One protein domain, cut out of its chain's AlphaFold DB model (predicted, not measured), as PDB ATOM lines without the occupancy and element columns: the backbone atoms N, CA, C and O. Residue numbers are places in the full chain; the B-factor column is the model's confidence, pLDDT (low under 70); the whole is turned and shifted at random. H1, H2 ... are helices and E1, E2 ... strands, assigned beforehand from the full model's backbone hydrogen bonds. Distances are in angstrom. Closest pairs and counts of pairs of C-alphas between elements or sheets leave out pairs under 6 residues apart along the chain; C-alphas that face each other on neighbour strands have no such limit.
ATOM      1  N   ASP A  26      64.574  13.216 -31.627       76.06
ATOM      2  CA  ASP A  26      65.360  11.989 -31.649       76.06
ATOM      3  C   ASP A  26      65.004  10.931 -30.602       76.06
ATOM      4  O   ASP A  26      65.291   9.752 -30.830       76.06
ATOM      5  N   LYS A  27      64.336  11.319 -29.513       74.69
ATOM      6  CA  LYS A  27      63.813  10.387 -28.505       74.69
ATOM      7  C   LYS A  27      62.448   9.801 -28.884       74.69
ATOM      8  O   LYS A  27      62.029   8.815 -28.282       74.69
ATOM      9  N   LEU A  28      61.750  10.377 -29.868       80.00
ATOM     10  CA  LEU A  28      60.441   9.876 -30.288       80.00
ATOM     11  C   LEU A  28      60.535   8.474 -30.924       80.00
ATOM     12  O   LEU A  28      61.491   8.183 -31.653       80.00
ATOM     13  N   PRO A  29      59.492   7.634 -30.758       81.69
ATOM     14  CA  PRO A  29      59.269   6.463 -31.598       81.69
ATOM     15  C   PRO A  29      59.352   6.805 -33.093       81.69
ATOM     16  O   PRO A  29      58.903   7.871 -33.522       81.69
ATOM     17  N   LEU A  30      59.877   5.878 -33.900       79.50
ATOM     18  CA  LEU A  30      60.097   6.068 -35.342       79.50
ATOM     19  C   LEU A  30      58.827   6.526 -36.085       79.50
ATOM     20  O   LEU A  30      58.901   7.406 -36.940       79.50
ATOM     21  N   ASP A  31      57.658   6.015 -35.686       80.56
ATOM     22  CA  ASP A  31      56.343   6.357 -36.252       80.56
ATOM     23  C   ASP A  31      55.865   7.789 -35.938       80.56
ATOM     24  O   ASP A  31      54.811   8.214 -36.426       80.56
ATOM     25  N   LEU A  32      56.583   8.517 -35.079       79.12
ATOM     26  CA  LEU A  32      56.318   9.909 -34.708       79.12
ATOM     27  C   LEU A  32      57.405  10.869 -35.215       79.12
ATOM     28  O   LEU A  32      57.074  12.012 -35.514       79.12
ATOM     29  N   LYS A  33      58.656  10.415 -35.406       80.19
ATOM     30  CA  LYS A  33      59.770  11.246 -35.918       80.19
ATOM     31  C   LYS A  33      59.490  11.932 -37.261       80.19
ATOM     32  O   LYS A  33      60.051  12.984 -37.538       80.19
ATOM     33  N   SER A  34      58.655  11.328 -38.106       74.19
ATOM     34  CA  SER A  34      58.318  11.822 -39.450       74.19
ATOM     35  C   SER A  34      57.022  12.641 -39.518       74.19
ATOM     36  O   SER A  34      56.579  12.992 -40.614       74.19
ATOM     37  N   LYS A  35      56.382  12.936 -38.378       81.94
ATOM     38  CA  LYS A  35      55.127  13.700 -38.320       81.94
ATOM     39  C   LYS A  35      55.395  15.172 -37.983       81.94
ATOM     40  O   LYS A  35      56.217  15.441 -37.112       81.94
ATOM     41  N   PRO A  36      54.696  16.125 -38.626       80.69
ATOM     42  CA  PRO A  36      54.797  17.531 -38.260       80.69
ATOM     43  C   PRO A  36      54.186  17.778 -36.876       80.69
ATOM     44  O   PRO A  36      53.194  17.148 -36.500       80.69
ATOM     45  N   PHE A  37      54.758  18.734 -36.148       87.62
ATOM     46  CA  PHE A  37      54.184  19.261 -34.911       87.62
ATOM     47  C   PHE A  37      52.962  20.150 -35.187       87.62
ATOM     48  O   PHE A  37      52.681  20.520 -36.331       87.62
ATOM     49  N   LEU A  38      52.203  20.471 -34.137       88.62
ATOM     50  CA  LEU A  38      50.988  21.269 -34.254       88.62
ATOM     51  C   LEU A  38      51.315  22.714 -34.651       88.62
ATOM     52  O   LEU A  38      51.899  23.461 -33.873       88.62
ATOM     53  N   VAL A  39      50.845  23.125 -35.827       88.88
ATOM     54  CA  VAL A  39      50.793  24.532 -36.239       88.88
ATOM     55  C   VAL A  39      49.340  24.990 -36.146       88.88
ATOM     56  O   VAL A  39      48.510  24.620 -36.978       88.88
ATOM     57  N   GLY A  40      49.010  25.745 -35.099       87.38
ATOM     58  CA  GLY A  40      47.648  26.192 -34.812       87.38
ATOM     59  C   GLY A  40      47.466  26.628 -33.360       87.38
ATOM     60  O   GLY A  40      48.424  26.700 -32.597       87.38
ATOM     61  N   CYS A  41      46.220  26.906 -32.978       87.38
ATOM     62  CA  CYS A  41      45.869  27.427 -31.659       87.38
ATOM     63  C   CYS A  41      45.287  26.340 -30.750       87.38
ATOM     64  O   CYS A  41      44.358  25.634 -31.147       87.38
ATOM     65  N   ILE A  42      45.766  26.269 -29.506       89.12
ATOM     66  CA  ILE A  42      45.112  25.530 -28.419       89.12
ATOM     67  C   ILE A  42      44.512  26.566 -27.469       89.12
ATOM     68  O   ILE A  42      45.226  27.424 -26.963       89.12
ATOM     69  N   GLN A  43      43.199  26.505 -27.254       85.62
ATOM     70  CA  GLN A  43      42.474  27.495 -26.450       85.62
ATOM     71  C   GLN A  43      42.315  27.085 -24.981       85.62
ATOM     72  O   GLN A  43      42.297  27.940 -24.102       85.62
ATOM     73  N   ARG A  44      42.173  25.782 -24.715       86.88
ATOM     74  CA  ARG A  44      41.991  25.227 -23.373       86.88
ATOM     75  C   ARG A  44      42.520  23.798 -23.328       86.88
ATOM     76  O   ARG A  44      42.342  23.048 -24.286       86.88
ATOM     77  N   ILE A  45      43.138  23.430 -22.211       89.38
ATOM     78  CA  ILE A  45      43.532  22.058 -21.882       89.38
ATOM     79  C   ILE A  45      42.910  21.739 -20.526       89.38
ATOM     80  O   ILE A  45      42.998  22.546 -19.606       89.38
ATOM     81  N   GLU A  46      42.265  20.582 -20.405       88.25
ATOM     82  CA  GLU A  46      41.652  20.133 -19.157       88.25
ATOM     83  C   GLU A  46      42.076  18.689 -18.879       88.25
ATOM     84  O   GLU A  46      41.887  17.807 -19.718       88.25
ATOM     85  N   ILE A  47      42.681  18.453 -17.714       87.00
ATOM     86  CA  ILE A  47      43.197  17.148 -17.295       87.00
ATOM     87  C   ILE A  47      42.543  16.794 -15.963       87.00
ATOM     88  O   ILE A  47      42.690  17.513 -14.981       87.00
ATOM     89  N   ASN A  48      41.803  15.684 -15.929       84.56
ATOM     90  CA  ASN A  48      41.091  15.195 -14.739       84.56
ATOM     91  C   ASN A  48      40.152  16.237 -14.079       84.56
ATOM     92  O   ASN A  48      39.931  16.191 -12.872       84.56
ATOM     93  N   GLY A  49      39.606  17.176 -14.862       85.69
ATOM     94  CA  GLY A  49      38.766  18.283 -14.382       85.69
ATOM     95  C   GLY A  49      39.531  19.555 -13.986       85.69
ATOM     96  O   GLY A  49      38.906  20.582 -13.737       85.69
ATOM     97  N   HIS A  50      40.869  19.527 -13.962       84.75
ATOM     98  CA  HIS A  50      41.690  20.725 -13.789       84.75
ATOM     99  C   HIS A  50      41.940  21.388 -15.148       84.75
ATOM    100  O   HIS A  50      42.546  20.786 -16.037       84.75
ATOM    101  N   SER A  51      41.484  22.629 -15.317       81.69
ATOM    102  CA  SER A  51      41.768  23.427 -16.512       81.69
ATOM    103  C   SER A  51      43.133  24.088 -16.359       81.69
ATOM    104  O   SER A  51      43.293  24.903 -15.460       81.69
ATOM    105  N   LEU A  52      44.094  23.755 -17.221       82.56
ATOM    106  CA  LEU A  52      45.450  24.309 -17.167       82.56
ATOM    107  C   LEU A  52      45.514  25.669 -17.877       82.56
ATOM    108  O   LEU A  52      45.103  25.784 -19.039       82.56
ATOM    109  N   ALA A  53      46.081  26.682 -17.226       77.50
ATOM    110  CA  ALA A  53      46.442  27.951 -17.850       77.50
ATOM    111  C   ALA A  53      47.701  27.775 -18.722       77.50
ATOM    112  O   ALA A  53      48.829  27.968 -18.279       77.50
ATOM    113  N   ILE A  54      47.478  27.397 -19.988       82.94
ATOM    114  CA  ILE A  54      48.457  26.858 -20.959       82.94
ATOM    115  C   ILE A  54      49.817  27.583 -21.008       82.94
ATOM    116  O   ILE A  54      50.821  26.936 -21.283       82.94
ATOM    117  N   ILE A  55      49.861  28.901 -20.779       78.25
ATOM    118  CA  ILE A  55      51.104  29.691 -20.816       78.25
ATOM    119  C   ILE A  55      51.717  29.851 -19.413       78.25
ATOM    120  O   ILE A  55      52.912  29.643 -19.257       78.25
ATOM    121  N   SER A  56      50.923  30.193 -18.392       74.00
ATOM    122  CA  SER A  56      51.416  30.513 -17.040       74.00
ATOM    123  C   SER A  56      51.643  29.299 -16.129       74.00
ATOM    124  O   SER A  56      52.300  29.429 -15.104       74.00
ATOM    125  N   GLU A  57      51.102  28.130 -16.479       75.31
ATOM    126  CA  GLU A  57      51.373  26.845 -15.806       75.31
ATOM    127  C   GLU A  57      52.383  25.970 -16.572       75.31
ATOM    128  O   GLU A  57      52.744  24.884 -16.115       75.31
ATOM    129  N   ALA A  58      52.845  26.409 -17.747       82.12
ATOM    130  CA  ALA A  58      53.898  25.717 -18.479       82.12
ATOM    131  C   ALA A  58      55.272  26.025 -17.873       82.12
ATOM    132  O   ALA A  58      55.570  27.164 -17.532       82.12
ATOM    133  N   LEU A  59      56.145  25.015 -17.815       77.19
ATOM    134  CA  LEU A  59      57.553  25.214 -17.442       77.19
ATOM    135  C   LEU A  59      58.276  26.100 -18.483       77.19
ATOM    136  O   LEU A  59      59.053  26.981 -18.132       77.19
ATOM    137  N   GLY A  60      57.956  25.912 -19.768       79.06
ATOM    138  CA  GLY A  60      58.392  26.764 -20.875       79.06
ATOM    139  C   GLY A  60      57.864  26.261 -22.223       79.06
ATOM    140  O   GLY A  60      57.220  25.209 -22.290       79.06
ATOM    141  N   GLY A  61      58.142  26.987 -23.310       79.00
ATOM    142  CA  GLY A  61      57.739  26.575 -24.657       79.00
ATOM    143  C   GLY A  61      58.404  27.372 -25.783       79.00
ATOM    144  O   GLY A  61      58.569  28.583 -25.692       79.00
ATOM    145  N   THR A  62      58.757  26.689 -26.873       76.00
ATOM    146  CA  THR A  62      59.427  27.278 -28.046       76.00
ATOM    147  C   THR A  62      58.414  27.593 -29.148       76.00
ATOM    148  O   THR A  62      57.588  26.745 -29.479       76.00
ATOM    149  N   ASN A  63      58.489  28.785 -29.754       76.06
ATOM    150  CA  ASN A  63      57.559  29.257 -30.799       76.06
ATOM    151  C   ASN A  63      56.067  29.259 -30.384       76.06
ATOM    152  O   ASN A  63      55.180  29.184 -31.236       76.06
ATOM    153  N   VAL A  64      55.786  29.365 -29.081       83.06
ATOM    154  CA  VAL A  64      54.432  29.506 -28.528       83.06
ATOM    155  C   VAL A  64      54.143  30.985 -28.264       83.06
ATOM    156  O   VAL A  64      54.978  31.700 -27.721       83.06
ATOM    157  N   GLY A  65      52.945  31.441 -28.625       74.75
ATOM    158  CA  GLY A  65      52.463  32.796 -28.355       74.75
ATOM    159  C   GLY A  65      50.941  32.821 -28.239       74.75
ATOM    160  O   GLY A  65      50.267  31.859 -28.614       74.75
ATOM    161  N   ASN A  66      50.385  33.912 -27.709       78.06
ATOM    162  CA  ASN A  66      48.934  34.041 -27.578       78.06
ATOM    163  C   ASN A  66      48.275  34.170 -28.964       78.06
ATOM    164  O   ASN A  66      48.690  34.989 -29.785       78.06
ATOM    165  N   CYS A  67      47.248  33.363 -29.229       82.06
ATOM    166  CA  CYS A  67      46.597  33.346 -30.534       82.06
ATOM    167  C   CYS A  67      45.653  34.545 -30.746       82.06
ATOM    168  O   CYS A  67      45.034  35.017 -29.789       82.06
ATOM    169  N   PRO A  68      45.450  34.996 -32.002       78.94
ATOM    170  CA  PRO A  68      44.459  36.018 -32.325       78.94
ATOM    171  C   PRO A  68      43.050  35.589 -31.893       78.94
ATOM    172  O   PRO A  68      42.438  34.704 -32.490       78.94
ATOM    173  N   HIS A  69      42.532  36.226 -30.845       85.94
ATOM    174  CA  HIS A  69      41.212  35.953 -30.286       85.94
ATOM    175  C   HIS A  69      40.573  37.244 -29.764       85.94
ATOM    176  O   HIS A  69      41.273  38.150 -29.313       85.94
ATOM    177  N   ALA A  70      39.239  37.325 -29.771       81.56
ATOM    178  CA  ALA A  70      38.505  38.527 -29.365       81.56
ATOM    179  C   ALA A  70      38.883  39.025 -27.954       81.56
ATOM    180  O   ALA A  70      39.008  40.228 -27.748       81.56
ATOM    181  N   CYS A  71      39.143  38.114 -27.006       81.62
ATOM    182  CA  CYS A  71      39.547  38.477 -25.642       81.62
ATOM    183  C   CYS A  71      40.882  39.233 -25.536       81.62
ATOM    184  O   CYS A  71      41.081  39.932 -24.545       81.62
ATOM    185  N   VAL A  72      41.767  39.160 -26.540       80.81
ATOM    186  CA  VAL A  72      43.037  39.915 -26.551       80.81
ATOM    187  C   VAL A  72      42.775  41.429 -26.541       80.81
ATOM    188  O   VAL A  72      43.498  42.174 -25.891       80.81
ATOM    189  N   ALA A  73      41.678  41.881 -27.161       75.50
ATOM    190  CA  ALA A  73      41.246  43.280 -27.150       75.50
ATOM    191  C   ALA A  73      40.501  43.703 -25.860       75.50
ATOM    192  O   ALA A  73      39.913  44.781 -25.822       75.50
ATOM    193  N   ARG A  74      40.475  42.849 -24.821       77.81
ATOM    194  CA  ARG A  74      39.759  43.042 -23.538       77.81
ATOM    195  C   ARG A  74      38.313  43.581 -23.704       77.81
ATOM    196  O   ARG A  74      37.931  44.537 -23.029       77.81
ATOM    197  N   PRO A  75      37.472  42.956 -24.557       78.31
ATOM    198  CA  PRO A  75      36.169  43.491 -24.978       78.31
ATOM    199  C   PRO A  75      35.129  43.564 -23.850       78.31
ATOM    200  O   PRO A  75      34.117  44.241 -23.989       78.31
ATOM    201  N   CYS A  76      35.380  42.877 -22.734       79.88
ATOM    202  CA  CYS A  76      34.541  42.879 -21.538       79.88
ATOM    203  C   CYS A  76      34.854  44.039 -20.564       79.88
ATOM    204  O   CYS A  76      34.241  44.131 -19.503       79.88
ATOM    205  N   GLY A  77      35.806  44.919 -20.899       77.62
ATOM    206  CA  GLY A  77      36.245  46.010 -20.027       77.62
ATOM    207  C   GLY A  77      37.086  45.538 -18.827       77.62
ATOM    208  O   GLY A  77      37.542  44.394 -18.795       77.62
ATOM    209  N   PRO A  78      37.332  46.414 -17.833       74.12
ATOM    210  CA  PRO A  78      38.153  46.090 -16.665       74.12
ATOM    211  C   PRO A  78      37.394  45.358 -15.543       74.12
ATOM    212  O   PRO A  78      38.027  44.845 -14.627       74.12
ATOM    213  N   LEU A  79      36.055  45.321 -15.585       73.94
ATOM    214  CA  LEU A  79      35.211  44.803 -14.496       73.94
ATOM    215  C   LEU A  79      34.778  43.333 -14.672       73.94
ATOM    216  O   LEU A  79      34.316  42.724 -13.704       73.94
ATOM    217  N   ALA A  80      34.929  42.770 -15.873       79.00
ATOM    218  CA  ALA A  80      34.488  41.423 -16.228       79.00
ATOM    219  C   ALA A  80      35.627  40.596 -16.845       79.00
ATOM    220  O   ALA A  80      36.426  41.098 -17.635       79.00
ATOM    221  N   GLU A  81      35.664  39.303 -16.534       81.44
ATOM    222  CA  GLU A  81      36.615  38.361 -17.121       81.44
ATOM    223  C   GLU A  81      36.142  37.932 -18.518       81.44
ATOM    224  O   GLU A  81      34.979  37.570 -18.702       81.44
ATOM    225  N   CYS A  82      37.031  37.959 -19.515       84.25
ATOM    226  CA  CYS A  82      36.724  37.486 -20.866       84.25
ATOM    227  C   CYS A  82      37.110  36.012 -21.004       84.25
ATOM    228  O   CYS A  82      38.281  35.702 -21.234       84.25
ATOM    229  N   ILE A  83      36.136  35.107 -20.893       86.75
ATOM    230  CA  ILE A  83      36.362  33.678 -21.116       86.75
ATOM    231  C   ILE A  83      36.263  33.378 -22.621       86.75
ATOM    232  O   ILE A  83      35.236  33.673 -23.242       86.75
ATOM    233  N   PRO A  84      37.307  32.803 -23.245       84.88
ATOM    234  CA  PRO A  84      37.298  32.476 -24.665       84.88
ATOM    235  C   PRO A  84      36.499  31.188 -24.941       84.88
ATOM    236  O   PRO A  84      36.673  30.181 -24.259       84.88
ATOM    237  N   GLN A  85      35.626  31.222 -25.952       86.62
ATOM    238  CA  GLN A  85      34.655  30.171 -26.286       86.62
ATOM    239  C   GLN A  85      34.725  29.850 -27.793       86.62
ATOM    240  O   GLN A  85      33.928  30.324 -28.601       86.62
ATOM    241  N   MET A  86      35.705  29.042 -28.202       85.75
ATOM    242  CA  MET A  86      36.059  28.772 -29.605       85.75
ATOM    243  C   MET A  86      36.337  30.059 -30.402       85.75
ATOM    244  O   MET A  86      37.375  30.678 -30.191       85.75
ATOM    245  N   GLU A  87      35.448  30.458 -31.315       83.25
ATOM    246  CA  GLU A  87      35.589  31.680 -32.128       83.25
ATOM    247  C   GLU A  87      34.848  32.889 -31.513       83.25
ATOM    248  O   GLU A  87      34.876  33.983 -32.076       83.25
ATOM    249  N   SER A  88      34.181  32.706 -30.365       82.81
ATOM    250  CA  SER A  88      33.475  33.746 -29.609       82.81
ATOM    251  C   SER A  88      34.024  33.893 -28.183       82.81
ATOM    252  O   SER A  88      35.001  33.259 -27.794       82.81
ATOM    253  N   TYR A  89      33.414  34.769 -27.386       87.06
ATOM    254  CA  TYR A  89      33.787  35.003 -25.993       87.06
ATOM    255  C   TYR A  89      32.551  35.171 -25.111       87.06
ATOM    256  O   TYR A  89      31.467  35.506 -25.592       87.06
ATOM    257  N   GLU A  90      32.737  34.950 -23.816       87.06
ATOM    258  CA  GLU A  90      31.740  35.113 -22.764       87.06
ATOM    259  C   GLU A  90      32.320  36.028 -21.678       87.06
ATOM    260  O   GLU A  90      33.344  35.714 -21.075       87.06
ATOM    261  N   CYS A  91      31.678  37.170 -21.431       86.06
ATOM    262  CA  CYS A  91      32.066  38.060 -20.340       86.06
ATOM    263  C   CYS A  91      31.439  37.568 -19.032       86.06
ATOM    264  O   CYS A  91      30.220  37.655 -18.868       86.06
ATOM    265  N   ARG A  92      32.250  37.070 -18.094       83.31
ATOM    266  CA  ARG A  92      31.781  36.636 -16.773       83.31
ATOM    267  C   ARG A  92      32.127  37.678 -15.716       83.31
ATOM    268  O   ARG A  92      33.290  37.970 -15.448       83.31
ATOM    269  N   CYS A  93      31.090  38.230 -15.098       82.06
ATOM    270  CA  CYS A  93      31.225  39.031 -13.889       82.06
ATOM    271  C   CYS A  93      31.523  38.133 -12.684       82.06
ATOM    272  O   CYS A  93      30.935  37.060 -12.532       82.06
ATOM    273  N   ASN A  94      32.384  38.602 -11.783       73.81
ATOM    274  CA  ASN A  94      32.493  38.021 -10.449       73.81
ATOM    275  C   ASN A  94      31.224  38.373  -9.641       73.81
ATOM    276  O   ASN A  94      30.749  39.508  -9.695       73.81
TER     277      ASN A  94
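Overview. This is residues 26 to 94 of the 736 residues of an uncharacterized protein of Glossina morsitans morsitans (UniProt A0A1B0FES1). With little regular structure, this loose, elongated model has hairpin E3-E4 and nearby short helix H2 at one end, a smaller hairpin E1-E2 nearer the middle, and a tail, residues 26 to 38 with H1, sticking out at the other end. Its 69 printed residues run H1 E1 E2 H2 E3 E4, mixed in class, with 26 in named elements; both two-stranded sheets are antiparallel. The radius of gyration of the C-alphas is 15.9 A, the spans 50 by 26 by 20 A.

Along the chain. E3, residues 80 to 85, measures 15.1 A; E4, residues 88 to 93, measures 16.7 A and ends at C-alpha 93 (31.225, 39.031, -13.889). H2 is residues 70 to 73, E1 45 to 47, E2 50 to 52; H1, 30 to 33, begins at C-alpha 30 (60.097, 6.068, -35.342).

Arrangement. In hairpin E3-E4, N 83 and O 90 are 2.9 A apart; in hairpin E1-E2, N 47 and O 50, 2.9 A. The closest C-alphas of H2 and E3, Cys 71 and Cys 82, are 5.6 A apart. E1 and E3 are apart. H1 and H2 are too short for an O i to N i+4 pair.

Size, cuts and confidence. The farthest C-alphas, Leu 30 and Leu 79, are 50.5 A apart. The printed part has no cut. Links H1 to E1 and E2 to H2 are long. No printed residue is under 70 in pLDDT.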